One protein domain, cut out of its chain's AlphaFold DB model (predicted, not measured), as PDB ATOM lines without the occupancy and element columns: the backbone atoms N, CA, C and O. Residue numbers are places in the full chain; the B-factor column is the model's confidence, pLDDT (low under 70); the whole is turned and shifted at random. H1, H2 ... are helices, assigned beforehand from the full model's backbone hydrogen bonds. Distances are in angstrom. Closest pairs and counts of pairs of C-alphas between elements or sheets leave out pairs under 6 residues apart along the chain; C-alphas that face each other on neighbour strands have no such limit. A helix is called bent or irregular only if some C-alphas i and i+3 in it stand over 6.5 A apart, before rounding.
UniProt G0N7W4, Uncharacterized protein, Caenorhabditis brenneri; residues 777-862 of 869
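Overview. This is residues 777 to 862 of the 869 residues of an uncharacterized protein of Caenorhabditis brenneri (UniProt G0N7W4). Two helices run opposite ways at a slant to each other: H1, then the very long H3, which folds back beside H1 with its early residues and then runs on alone, so that residues 845 to 862 stick out as a free arm. The short helix H2 spans the gap between the last part of H1 and the first part of H3, at the end where these two spread from each other. The printed part has 86 residues with three named helices, in the order H1, H2, H3, and no named strand; the class is all helix. The whole is extended, with a radius of gyration of the C-alphas of 21.1 A, and its C-alphas span 72 by 21 by 18 A, a length to which the arm of H3 adds much.

Arrangement. Begin with H1, residues 782 to 805, and look next at H3, residues 821 to 862. The two touch, with 14 pairs of C-alphas within 8 A, and H3 does so with residues 822 to 833 alone. Their closest C-alphas are those of Thr 792 and Cys 826, 6.2 A apart. They run opposite ways at a shallow tilt of 35.0 degrees, only just short of steep. Between them in the chain is H2, residues 810 to 818. H2 is close to H1 but not clearly touching: the closest C-alphas, those of Leu 803 and Met 813, are 6.5 A apart, and the two run opposite ways at a steep tilt of 39 degrees. H2 is also close to H3 but not clearly touching, with the C-alphas of Leu 817 and Tyr 823 closest at 6.0 A, and their lines are about perpendicular at 73 degrees. In H1 and H2 every O i to N i+4 pair is within hydrogen-bond range; in H3 it is 37 of 38.

Along the chain. Find C-alpha 782 at (129.349, 116.279, 122.313); from there H1 runs 34.6 A to C-alpha 805. After a tight link of 4 residues, find C-alpha 810 at (149.705, 120.063, 95.877), where H2 begins; it ends at C-alpha 818. A tight link of 2 residues leads to C-alpha 821, and H3 runs 60.9 A from there to C-alpha 862 at (125.886, 132.167, 158.018). No helix is bent.

Size, cuts and confidence. Look at Glu 807 and Lys 862 for the two C-alphas farthest apart, 72.1 A. Residues 845 to 862, which belong to H3, stand free; the body without them has 68 residues and spans 47 by 17 by 16 A. The printed part has no cut, and neither link is long. The mean pLDDT of the printed part is 85.3, and residues 777, 779 to 781 and 784 are under 70.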
ATOM      1  N   LEU A 777     122.693 120.704 123.227       60.72
ATOM      2  CA  LEU A 777     123.522 119.580 123.645       60.72
ATOM      3  C   LEU A 777     124.368 119.955 124.871       60.72
ATOM      4  O   LEU A 777     124.848 121.089 125.033       60.72
ATOM      5  N   THR A 778     124.549 118.977 125.748       71.44
ATOM      6  CA  THR A 778     125.466 119.039 126.881       71.44
ATOM      7  C   THR A 778     126.887 118.672 126.455       71.44
ATOM      8  O   THR A 778     127.141 118.042 125.426       71.44
ATOM      9  N   TYR A 779     127.859 119.020 127.300       65.94
ATOM     10  CA  TYR A 779     129.267 118.694 127.066       65.94
ATOM     11  C   TYR A 779     129.550 117.177 126.998       65.94
ATOM     12  O   TYR A 779     130.556 116.764 126.415       65.94
ATOM     13  N   GLU A 780     128.679 116.342 127.576       67.00
ATOM     14  CA  GLU A 780     128.807 114.882 127.522       67.00
ATOM     15  C   GLU A 780     128.256 114.309 126.206       67.00
ATOM     16  O   GLU A 780     128.879 113.420 125.624       67.00
ATOM     17  N   GLU A 781     127.179 114.885 125.664       68.12
ATOM     18  CA  GLU A 781     126.591 114.512 124.364       68.12
ATOM     19  C   GLU A 781     127.451 114.949 123.165       68.12
ATOM     20  O   GLU A 781     127.412 114.314 122.115       68.12
ATOM     21  N   LEU A 782     128.324 115.953 123.320       70.25
ATOM     22  CA  LEU A 782     129.349 116.279 122.313       70.25
ATOM     23  C   LEU A 782     130.471 115.221 122.213       70.25
ATOM     24  O   LEU A 782     131.298 115.267 121.295       70.25
ATOM     25  N   ARG A 783     130.560 114.267 123.151       72.50
ATOM     26  CA  ARG A 783     131.678 113.312 123.229       72.50
ATOM     27  C   ARG A 783     131.723 112.285 122.083       72.50
ATOM     28  O   ARG A 783     132.830 112.070 121.585       72.50
ATOM     29  N   PRO A 784     130.613 111.669 121.622       68.06
ATOM     30  CA  PRO A 784     130.638 110.776 120.462       68.06
ATOM     31  C   PRO A 784     131.016 111.517 119.174       68.06
ATOM     32  O   PRO A 784     131.867 111.040 118.427       68.06
ATOM     33  N   LEU A 785     130.477 112.724 118.958       71.31
ATOM     34  CA  LEU A 785     130.788 113.560 117.789       71.31
ATOM     35  C   LEU A 785     132.284 113.904 117.703       71.31
ATOM     36  O   LEU A 785     132.879 113.842 116.629       71.31
ATOM     37  N   ARG A 786     132.928 114.184 118.846       76.75
ATOM     38  CA  ARG A 786     134.389 114.362 118.935       76.75
ATOM     39  C   ARG A 786     135.178 113.106 118.559       76.75
ATOM     40  O   ARG A 786     136.214 113.232 117.910       76.75
ATOM     41  N   GLN A 787     134.710 111.918 118.950       78.69
ATOM     42  CA  GLN A 787     135.356 110.655 118.572       78.69
ATOM     43  C   GLN A 787     135.252 110.424 117.061       78.69
ATOM     44  O   GLN A 787     136.258 110.125 116.423       78.69
ATOM     45  N   ILE A 788     134.067 110.643 116.484       74.81
ATOM     46  CA  ILE A 788     133.830 110.552 115.036       74.81
ATOM     47  C   ILE A 788     134.747 111.530 114.288       74.81
ATOM     48  O   ILE A 788     135.452 111.117 113.372       74.81
ATOM     49  N   LEU A 789     134.832 112.794 114.723       81.44
ATOM     50  CA  LEU A 789     135.729 113.779 114.113       81.44
ATOM     51  C   LEU A 789     137.208 113.344 114.166       81.44
ATOM     52  O   LEU A 789     137.911 113.503 113.170       81.44
ATOM     53  N   GLU A 790     137.713 112.796 115.279       81.69
ATOM     54  CA  GLU A 790     139.112 112.334 115.332       81.69
ATOM     55  C   GLU A 790     139.345 111.063 114.492       81.69
ATOM     56  O   GLU A 790     140.390 110.956 113.849       81.69
ATOM     57  N   ASN A 791     138.365 110.155 114.406       79.94
ATOM     58  CA  ASN A 791     138.407 108.994 113.510       79.94
ATOM     59  C   ASN A 791     138.482 109.435 112.035       79.94
ATOM     60  O   ASN A 791     139.393 109.022 111.312       79.94
ATOM     61  N   THR A 792     137.601 110.341 111.590       77.12
ATOM     62  CA  THR A 792     137.620 110.867 110.213       77.12
ATOM     63  C   THR A 792     138.909 111.649 109.937       77.12
ATOM     64  O   THR A 792     139.521 111.462 108.886       77.12
ATOM     65  N   LYS A 793     139.426 112.417 110.910       82.75
ATOM     66  CA  LYS A 793     140.750 113.069 110.812       82.75
ATOM     67  C   LYS A 793     141.897 112.064 110.705       82.75
ATOM     68  O   LYS A 793     142.863 112.335 109.997       82.75
ATOM     69  N   ASN A 794     141.825 110.914 111.373       83.81
ATOM     70  CA  ASN A 794     142.808 109.839 111.217       83.81
ATOM     71  C   ASN A 794     142.731 109.193 109.829       83.81
ATOM     72  O   ASN A 794     143.773 108.954 109.219       83.81
ATOM     73  N   SER A 795     141.526 109.000 109.291       83.75
ATOM     74  CA  SER A 795     141.325 108.552 107.909       83.75
ATOM     75  C   SER A 795     141.901 109.558 106.897       83.75
ATOM     76  O   SER A 795     142.730 109.189 106.063       83.75
ATOM     77  N   LEU A 796     141.617 110.856 107.067       83.50
ATOM     78  CA  LEU A 796     142.203 111.949 106.281       83.50
ATOM     79  C   LEU A 796     143.743 111.961 106.366       83.50
ATOM     80  O   LEU A 796     144.418 112.046 105.345       83.50
ATOM     81  N   ARG A 797     144.323 111.781 107.563       87.94
ATOM     82  CA  ARG A 797     145.783 111.639 107.761       87.94
ATOM     83  C   ARG A 797     146.372 110.393 107.086       87.94
ATOM     84  O   ARG A 797     147.563 110.401 106.776       87.94
ATOM     85  N   ARG A 798     145.611 109.308 106.886       89.56
ATOM     86  CA  ARG A 798     146.049 108.153 106.073       89.56
ATOM     87  C   ARG A 798     145.974 108.490 104.576       89.56
ATOM     88  O   ARG A 798     146.959 108.281 103.876       89.56
ATOM     89  N   LYS A 799     144.870 109.084 104.101       88.56
ATOM     90  CA  LYS A 799     144.676 109.474 102.689       88.56
ATOM     91  C   LYS A 799     145.703 110.513 102.216       88.56
ATOM     92  O   LYS A 799     146.293 110.313 101.161       88.56
ATOM     93  N   ILE A 800     145.991 111.544 103.017       86.81
ATOM     94  CA  ILE A 800     147.051 112.530 102.731       86.81
ATOM     95  C   ILE A 800     148.426 111.857 102.692       86.81
ATOM     96  O   ILE A 800     149.171 112.079 101.747       86.81
ATOM     97  N   ARG A 801     148.766 110.999 103.668       91.62
ATOM     98  CA  ARG A 801     150.045 110.263 103.641       91.62
ATOM     99  C   ARG A 801     150.191 109.413 102.379       91.62
ATOM    100  O   ARG A 801     151.276 109.396 101.817       91.62
ATOM    101  N   LYS A 802     149.113 108.773 101.910       93.62
ATOM    102  CA  LYS A 802     149.121 108.036 100.642       93.62
ATOM    103  C   LYS A 802     149.394 108.959  99.441       93.62
ATOM    104  O   LYS A 802     150.347 108.694  98.724       93.62
ATOM    105  N   LEU A 803     148.658 110.065  99.290       91.50
ATOM    106  CA  LEU A 803     148.861 111.020  98.184       91.50
ATOM    107  C   LEU A 803     150.268 111.656  98.194       91.50
ATOM    108  O   LEU A 803     150.853 111.874  97.139       91.50
ATOM    109  N   VAL A 804     150.840 111.906  99.379       91.94
ATOM    110  CA  VAL A 804     152.231 112.378  99.540       91.94
ATOM    111  C   VAL A 804     153.248 111.309  99.115       91.94
ATOM    112  O   VAL A 804     154.234 111.646  98.469       91.94
ATOM    113  N   SER A 805     153.018 110.032  99.443       93.38
ATOM    114  CA  SER A 805     153.866 108.916  98.987       93.38
ATOM    115  C   SER A 805     153.721 108.602  97.492       93.38
ATOM    116  O   SER A 805     154.587 107.945  96.927       93.38
ATOM    117  N   GLU A 806     152.634 109.051  96.862       96.25
ATOM    118  CA  GLU A 806     152.380 108.960  95.418       96.25
ATOM    119  C   GLU A 806     152.957 110.173  94.644       96.25
ATOM    120  O   GLU A 806     152.706 110.308  93.452       96.25
ATOM    121  N   GLU A 807     153.718 111.052  95.318       95.38
ATOM    122  CA  GLU A 807     154.329 112.297  94.797       95.38
ATOM    123  C   GLU A 807     153.350 113.265  94.090       95.38
ATOM    124  O   GLU A 807     153.759 114.129  93.315       95.38
ATOM    125  N   VAL A 808     152.051 113.166  94.404       93.19
ATOM    126  CA  VAL A 808     150.971 113.970  93.805       93.19
ATOM    127  C   VAL A 808     151.186 115.464  94.071       93.19
ATOM    128  O   VAL A 808     151.461 115.868  95.208       93.19
ATOM    129  N   ALA A 809     151.022 116.299  93.037       93.12
ATOM    130  CA  ALA A 809     151.215 117.744  93.147       93.12
ATOM    131  C   ALA A 809     150.228 118.376  94.156       93.12
ATOM    132  O   ALA A 809     149.107 117.885  94.292       93.12
ATOM    133  N   PRO A 810     150.583 119.466  94.866       88.62
ATOM    134  CA  PRO A 810     149.705 120.063  95.877       88.62
ATOM    135  C   PRO A 810     148.306 120.437  95.362       88.62
ATOM    136  O   PRO A 810     147.324 120.203  96.062       88.62
ATOM    137  N   GLU A 811     148.204 120.957  94.137       90.50
ATOM    138  CA  GLU A 811     146.935 121.311  93.491       90.50
ATOM    139  C   GLU A 811     146.080 120.067  93.174       90.50
ATOM    140  O   GLU A 811     144.873 120.043  93.418       90.50
ATOM    141  N   GLU A 812     146.709 118.998  92.681       90.62
ATOM    142  CA  GLU A 812     146.053 117.712  92.399       90.62
ATOM    143  C   GLU A 812     145.643 116.993  93.693       90.62
ATOM    144  O   GLU A 812     144.599 116.343  93.755       90.62
ATOM    145  N   MET A 813     146.438 117.145  94.756       90.31
ATOM    146  CA  MET A 813     146.161 116.605  96.082       90.31
ATOM    147  C   MET A 813     144.942 117.278  96.713       90.31
ATOM    148  O   MET A 813     144.114 116.580  97.294       90.31
ATOM    149  N   GLU A 814     144.795 118.599  96.576       85.12
ATOM    150  CA  GLU A 814     143.593 119.312  97.020       85.12
ATOM    151  C   GLU A 814     142.358 118.820  96.249       85.12
ATOM    152  O   GLU A 814     141.381 118.407  96.873       85.12
ATOM    153  N   HIS A 815     142.441 118.696  94.920       91.12
ATOM    154  CA  HIS A 815     141.340 118.162  94.111       91.12
ATOM    155  C   HIS A 815     140.969 116.704  94.471       91.12
ATOM    156  O   HIS A 815     139.791 116.356  94.583       91.12
ATOM    157  N   HIS A 816     141.958 115.843  94.741       87.56
ATOM    158  CA  HIS A 816     141.735 114.474  95.226       87.56
ATOM    159  C   HIS A 816     141.156 114.391  96.648       87.56
ATOM    160  O   HIS A 816     140.631 113.335  97.022       87.56
ATOM    161  N   LEU A 817     141.254 115.456  97.446       86.38
ATOM    162  CA  LEU A 817     140.599 115.562  98.749       86.38
ATOM    163  C   LEU A 817     139.182 116.129  98.619       86.38
ATOM    164  O   LEU A 817     138.283 115.595  99.260       86.38
ATOM    165  N   GLU A 818     138.941 117.114  97.751       87.12
ATOM    166  CA  GLU A 818     137.588 117.607  97.435       87.12
ATOM    167  C   GLU A 818     136.669 116.502  96.894       87.12
ATOM    168  O   GLU A 818     135.494 116.437  97.253       87.12
ATOM    169  N   GLN A 819     137.207 115.585  96.082       87.88
ATOM    170  CA  GLN A 819     136.479 114.405  95.595       87.88
ATOM    171  C   GLN A 819     136.231 113.328  96.674       87.88
ATOM    172  O   GLN A 819     135.474 112.384  96.436       87.88
ATOM    173  N   TRP A 820     136.863 113.411  97.850       89.69
ATOM    174  CA  TRP A 820     136.735 112.406  98.907       89.69
ATOM    175  C   TRP A 820     135.682 112.827  99.942       89.69
ATOM    176  O   TRP A 820     135.902 113.755 100.711       89.69
ATOM    177  N   GLU A 821     134.559 112.097 100.013       81.19
ATOM    178  CA  GLU A 821     133.405 112.393 100.894       81.19
ATOM    179  C   GLU A 821     133.824 112.748 102.339       81.19
ATOM    180  O   GLU A 821     133.394 113.756 102.902       81.19
ATOM    181  N   GLY A 822     134.770 111.978 102.893       78.81
ATOM    182  CA  GLY A 822     135.300 112.164 104.244       78.81
ATOM    183  C   GLY A 822     136.035 113.488 104.497       78.81
ATOM    184  O   GLY A 822     136.249 113.825 105.660       78.81
ATOM    185  N   TYR A 823     136.414 114.253 103.466       82.25
ATOM    186  CA  TYR A 823     137.003 115.592 103.603       82.25
ATOM    187  C   TYR A 823     135.934 116.635 103.936       82.25
ATOM    188  O   TYR A 823     136.073 117.355 104.928       82.25
ATOM    189  N   GLU A 824     134.837 116.660 103.171       81.25
ATOM    190  CA  GLU A 824     133.673 117.516 103.433       81.25
ATOM    191  C   GLU A 824     133.021 117.160 104.778       81.25
ATOM    192  O   GLU A 824     132.734 118.058 105.567       81.25
ATOM    193  N   ASP A 825     132.895 115.869 105.115       76.50
ATOM    194  CA  ASP A 825     132.428 115.450 106.446       76.50
ATOM    195  C   ASP A 825     133.382 115.901 107.571       76.50
ATOM    196  O   ASP A 825     132.933 116.342 108.631       76.50
ATOM    197  N   CYS A 826     134.705 115.856 107.356       79.69
ATOM    198  CA  CYS A 826     135.686 116.389 108.310       79.69
ATOM    199  C   CYS A 826     135.559 117.906 108.503       79.69
ATOM    200  O   CYS A 826     135.728 118.397 109.622       79.69
ATOM    201  N   LYS A 827     135.318 118.640 107.415       82.25
ATOM    202  CA  LYS A 827     135.182 120.100 107.370       82.25
ATOM    203  C   LYS A 827     133.902 120.543 108.081       82.25
ATOM    204  O   LYS A 827     133.999 121.301 109.043       82.25
ATOM    205  N   PHE A 828     132.761 119.952 107.721       81.38
ATOM    206  CA  PHE A 828     131.474 120.151 108.389       81.38
ATOM    207  C   PHE A 828     131.571 119.871 109.896       81.38
ATOM    208  O   PHE A 828     131.394 120.782 110.702       81.38
ATOM    209  N   LEU A 829     131.975 118.656 110.299       78.25
ATOM    210  CA  LEU A 829     132.084 118.293 111.720       78.25
ATOM    211  C   LEU A 829     133.033 119.216 112.500       78.25
ATOM    212  O   LEU A 829     132.788 119.497 113.672       78.25
ATOM    213  N   ARG A 830     134.116 119.698 111.876       81.44
ATOM    214  CA  ARG A 830     135.066 120.633 112.498       81.44
ATOM    215  C   ARG A 830     134.462 122.020 112.714       81.44
ATOM    216  O   ARG A 830     134.764 122.636 113.735       81.44
ATOM    217  N   GLU A 831     133.667 122.516 111.775       81.62
ATOM    218  CA  GLU A 831     133.014 123.822 111.874       81.62
ATOM    219  C   GLU A 831     131.863 123.772 112.887       81.62
ATOM    220  O   GLU A 831     131.892 124.515 113.869       81.62
ATOM    221  N   THR A 832     130.937 122.816 112.761       76.00
ATOM    222  CA  THR A 832     129.775 122.705 113.660       76.00
ATOM    223  C   THR A 832     130.173 122.411 115.114       76.00
ATOM    224  O   THR A 832     129.582 122.972 116.039       76.00
ATOM    225  N   LEU A 833     131.204 121.584 115.358       80.56
ATOM    226  CA  LEU A 833     131.695 121.345 116.723       80.56
ATOM    227  C   LEU A 833     132.463 122.532 117.308       80.56
ATOM    228  O   LEU A 833     132.417 122.721 118.521       80.56
ATOM    229  N   LYS A 834     133.163 123.337 116.500       82.38
ATOM    230  CA  LYS A 834     133.948 124.480 117.002       82.38
ATOM    231  C   LYS A 834     133.062 125.494 117.728       82.38
ATOM    232  O   LYS A 834     133.456 125.990 118.785       82.38
ATOM    233  N   ASP A 835     131.887 125.771 117.177       78.94
ATOM    234  CA  ASP A 835     131.003 126.811 117.696       78.94
ATOM    235  C   ASP A 835     130.140 126.281 118.859       78.94
ATOM    236  O   ASP A 835     130.082 126.931 119.906       78.94
ATOM    237  N   GLN A 836     129.620 125.043 118.782       76.69
ATOM    238  CA  GLN A 836     128.973 124.393 119.938       76.69
ATOM    239  C   GLN A 836     129.935 124.165 121.118       76.69
ATOM    240  O   GLN A 836     129.558 124.342 122.276       76.69
ATOM    241  N   GLU A 837     131.214 123.866 120.873       80.50
ATOM    242  CA  GLU A 837     132.206 123.810 121.951       80.50
ATOM    243  C   GLU A 837     132.476 125.165 122.619       80.50
ATOM    244  O   GLU A 837     132.860 125.187 123.793       80.50
ATOM    245  N   ALA A 838     132.346 126.279 121.893       81.75
ATOM    246  CA  ALA A 838     132.478 127.615 122.465       81.75
ATOM    247  C   ALA A 838     131.245 127.958 123.316       81.75
ATOM    248  O   ALA A 838     131.388 128.413 124.452       81.75
ATOM    249  N   GLU A 839     130.048 127.651 122.815       84.38
ATOM    250  CA  GLU A 839     128.788 127.875 123.527       84.38
ATOM    251  C   GLU A 839     128.697 127.041 124.819       84.38
ATOM    252  O   GLU A 839     128.449 127.588 125.897       84.38
ATOM    253  N   CYS A 840     129.006 125.737 124.761       78.69
ATOM    254  CA  CYS A 840     129.055 124.874 125.945       78.69
ATOM    255  C   CYS A 840     130.084 125.346 126.986       78.69
ATOM    256  O   CYS A 840     129.842 125.209 128.187       78.69
ATOM    257  N   ARG A 841     131.223 125.915 126.557       83.50
ATOM    258  CA  ARG A 841     132.213 126.505 127.477       83.50
ATOM    259  C   ARG A 841     131.643 127.727 128.197       83.50
ATOM    260  O   ARG A 841     131.714 127.773 129.423       83.50
ATOM    261  N   LEU A 842     131.018 128.652 127.466       90.69
ATOM    262  CA  LEU A 842     130.380 129.840 128.043       90.69
ATOM    263  C   LEU A 842     129.251 129.470 129.018       90.69
ATOM    264  O   LEU A 842     129.228 129.985 130.137       90.69
ATOM    265  N   ARG A 843     128.368 128.524 128.651       83.38
ATOM    266  CA  ARG A 843     127.314 128.006 129.547       83.38
ATOM    267  C   ARG A 843     127.908 127.437 130.844       83.38
ATOM    268  O   ARG A 843     127.485 127.814 131.934       83.38
ATOM    269  N   HIS A 844     128.936 126.594 130.744       84.81
ATOM    270  CA  HIS A 844     129.570 125.961 131.904       84.81
ATOM    271  C   HIS A 844     130.338 126.948 132.813       84.81
ATOM    272  O   HIS A 844     130.408 126.766 134.033       84.81
ATOM    273  N   GLU A 845     130.906 128.018 132.251       91.75
ATOM    274  CA  GLU A 845     131.493 129.117 133.026       91.75
ATOM    275  C   GLU A 845     130.416 129.957 133.731       91.75
ATOM    276  O   GLU A 845     130.569 130.294 134.910       91.75
ATOM    277  N   GLU A 846     129.283 130.217 133.075       93.94
ATOM    278  CA  GLU A 846     128.148 130.909 133.691       93.94
ATOM    279  C   GLU A 846     127.536 130.098 134.852       93.94
ATOM    280  O   GLU A 846     127.227 130.658 135.907       93.94
ATOM    281  N   GLU A 847     127.423 128.772 134.714       91.44
ATOM    282  CA  GLU A 847     127.005 127.867 135.794       91.44
ATOM    283  C   GLU A 847     127.954 127.908 136.994       91.44
ATOM    284  O   GLU A 847     127.500 128.050 138.132       91.44
ATOM    285  N   LYS A 848     129.272 127.858 136.762       93.88
ATOM    286  CA  LYS A 848     130.282 128.018 137.822       93.88
ATOM    287  C   LYS A 848     130.130 129.356 138.545       93.88
ATOM    288  O   LYS A 848     130.157 129.391 139.775       93.88
ATOM    289  N   MET A 849     129.885 130.442 137.813       96.50
ATOM    290  CA  MET A 849     129.640 131.767 138.394       96.50
ATOM    291  C   MET A 849     128.311 131.833 139.169       96.50
ATOM    292  O   MET A 849     128.250 132.446 140.239       96.50
ATOM    293  N   LYS A 850     127.248 131.168 138.695       96.00
ATOM    294  CA  LYS A 850     125.972 131.004 139.422       96.00
ATOM    295  C   LYS A 850     126.169 130.209 140.720       96.00
ATOM    296  O   LYS A 850     125.661 130.612 141.771       96.00
ATOM    297  N   GLU A 851     126.931 129.119 140.682       95.81
ATOM    298  CA  GLU A 851     127.206 128.271 141.845       95.81
ATOM    299  C   GLU A 851     128.118 128.969 142.870       95.81
ATOM    300  O   GLU A 851     127.856 128.903 144.074       95.81
ATOM    301  N   GLN A 852     129.126 129.724 142.419       96.88
ATOM    302  CA  GLN A 852     129.950 130.570 143.283       96.88
ATOM    303  C   GLN A 852     129.107 131.649 143.980       96.88
ATOM    304  O   GLN A 852     129.110 131.721 145.210       96.88
ATOM    305  N   ARG A 853     128.284 132.406 143.238       97.06
ATOM    306  CA  ARG A 853     127.354 133.399 143.817       97.06
ATOM    307  C   ARG A 853     126.375 132.767 144.819       97.06
ATOM    308  O   ARG A 853     125.994 133.398 145.807       97.06
ATOM    309  N   LYS A 854     125.971 131.507 144.608       97.00
ATOM    310  CA  LYS A 854     125.151 130.723 145.553       97.00
ATOM    311  C   LYS A 854     125.937 130.369 146.825       97.00
ATOM    312  O   LYS A 854     125.390 130.511 147.919       97.00
ATOM    313  N   LYS A 855     127.209 129.968 146.708       96.69
ATOM    314  CA  LYS A 855     128.121 129.702 147.841       96.69
ATOM    315  C   LYS A 855     128.382 130.967 148.669       96.69
ATOM    316  O   LYS A 855     128.230 130.924 149.888       96.69
ATOM    317  N   GLU A 856     128.660 132.096 148.021       97.19
ATOM    318  CA  GLU A 856     128.871 133.409 148.654       97.19
ATOM    319  C   GLU A 856     127.634 133.868 149.445       97.19
ATOM    320  O   GLU A 856     127.722 134.112 150.650       97.19
ATOM    321  N   ARG A 857     126.442 133.856 148.825       96.69
ATOM    322  CA  ARG A 857     125.163 134.160 149.503       96.69
ATOM    323  C   ARG A 857     124.877 133.238 150.696       96.69
ATOM    324  O   ARG A 857     124.217 133.646 151.650       96.69
ATOM    325  N   MET A 858     125.346 131.989 150.663       95.94
ATOM    326  CA  MET A 858     125.205 131.043 151.779       95.94
ATOM    327  C   MET A 858     126.253 131.252 152.883       95.94
ATOM    328  O   MET A 858     125.969 130.928 154.037       95.94
ATOM    329  N   ALA A 859     127.423 131.816 152.572       95.81
ATOM    330  CA  ALA A 859     128.402 132.257 153.565       95.81
ATOM    331  C   ALA A 859     127.919 133.527 154.288       95.81
ATOM    332  O   ALA A 859     127.831 133.537 155.516       95.81
ATOM    333  N   GLU A 860     127.466 134.534 153.539       96.38
ATOM    334  CA  GLU A 860     126.892 135.776 154.074       96.38
ATOM    335  C   GLU A 860     125.697 135.497 155.011       96.38
ATOM    336  O   GLU A 860     125.603 136.042 156.113       96.38
ATOM    337  N   LYS A 861     124.808 134.565 154.630       95.44
ATOM    338  CA  LYS A 861     123.691 134.103 155.478       95.44
ATOM    339  C   LYS A 861     124.121 133.337 156.735       95.44
ATOM    340  O   LYS A 861     123.319 133.241 157.663       95.44
ATOM    341  N   LYS A 862     125.331 132.768 156.789       93.25
ATOM    342  CA  LYS A 862     125.886 132.167 158.018       93.25
ATOM    343  C   LYS A 862     126.453 133.242 158.941       93.25
ATOM    344  O   LYS A 862     126.192 133.188 160.137       93.25
TER     345      LYS A 862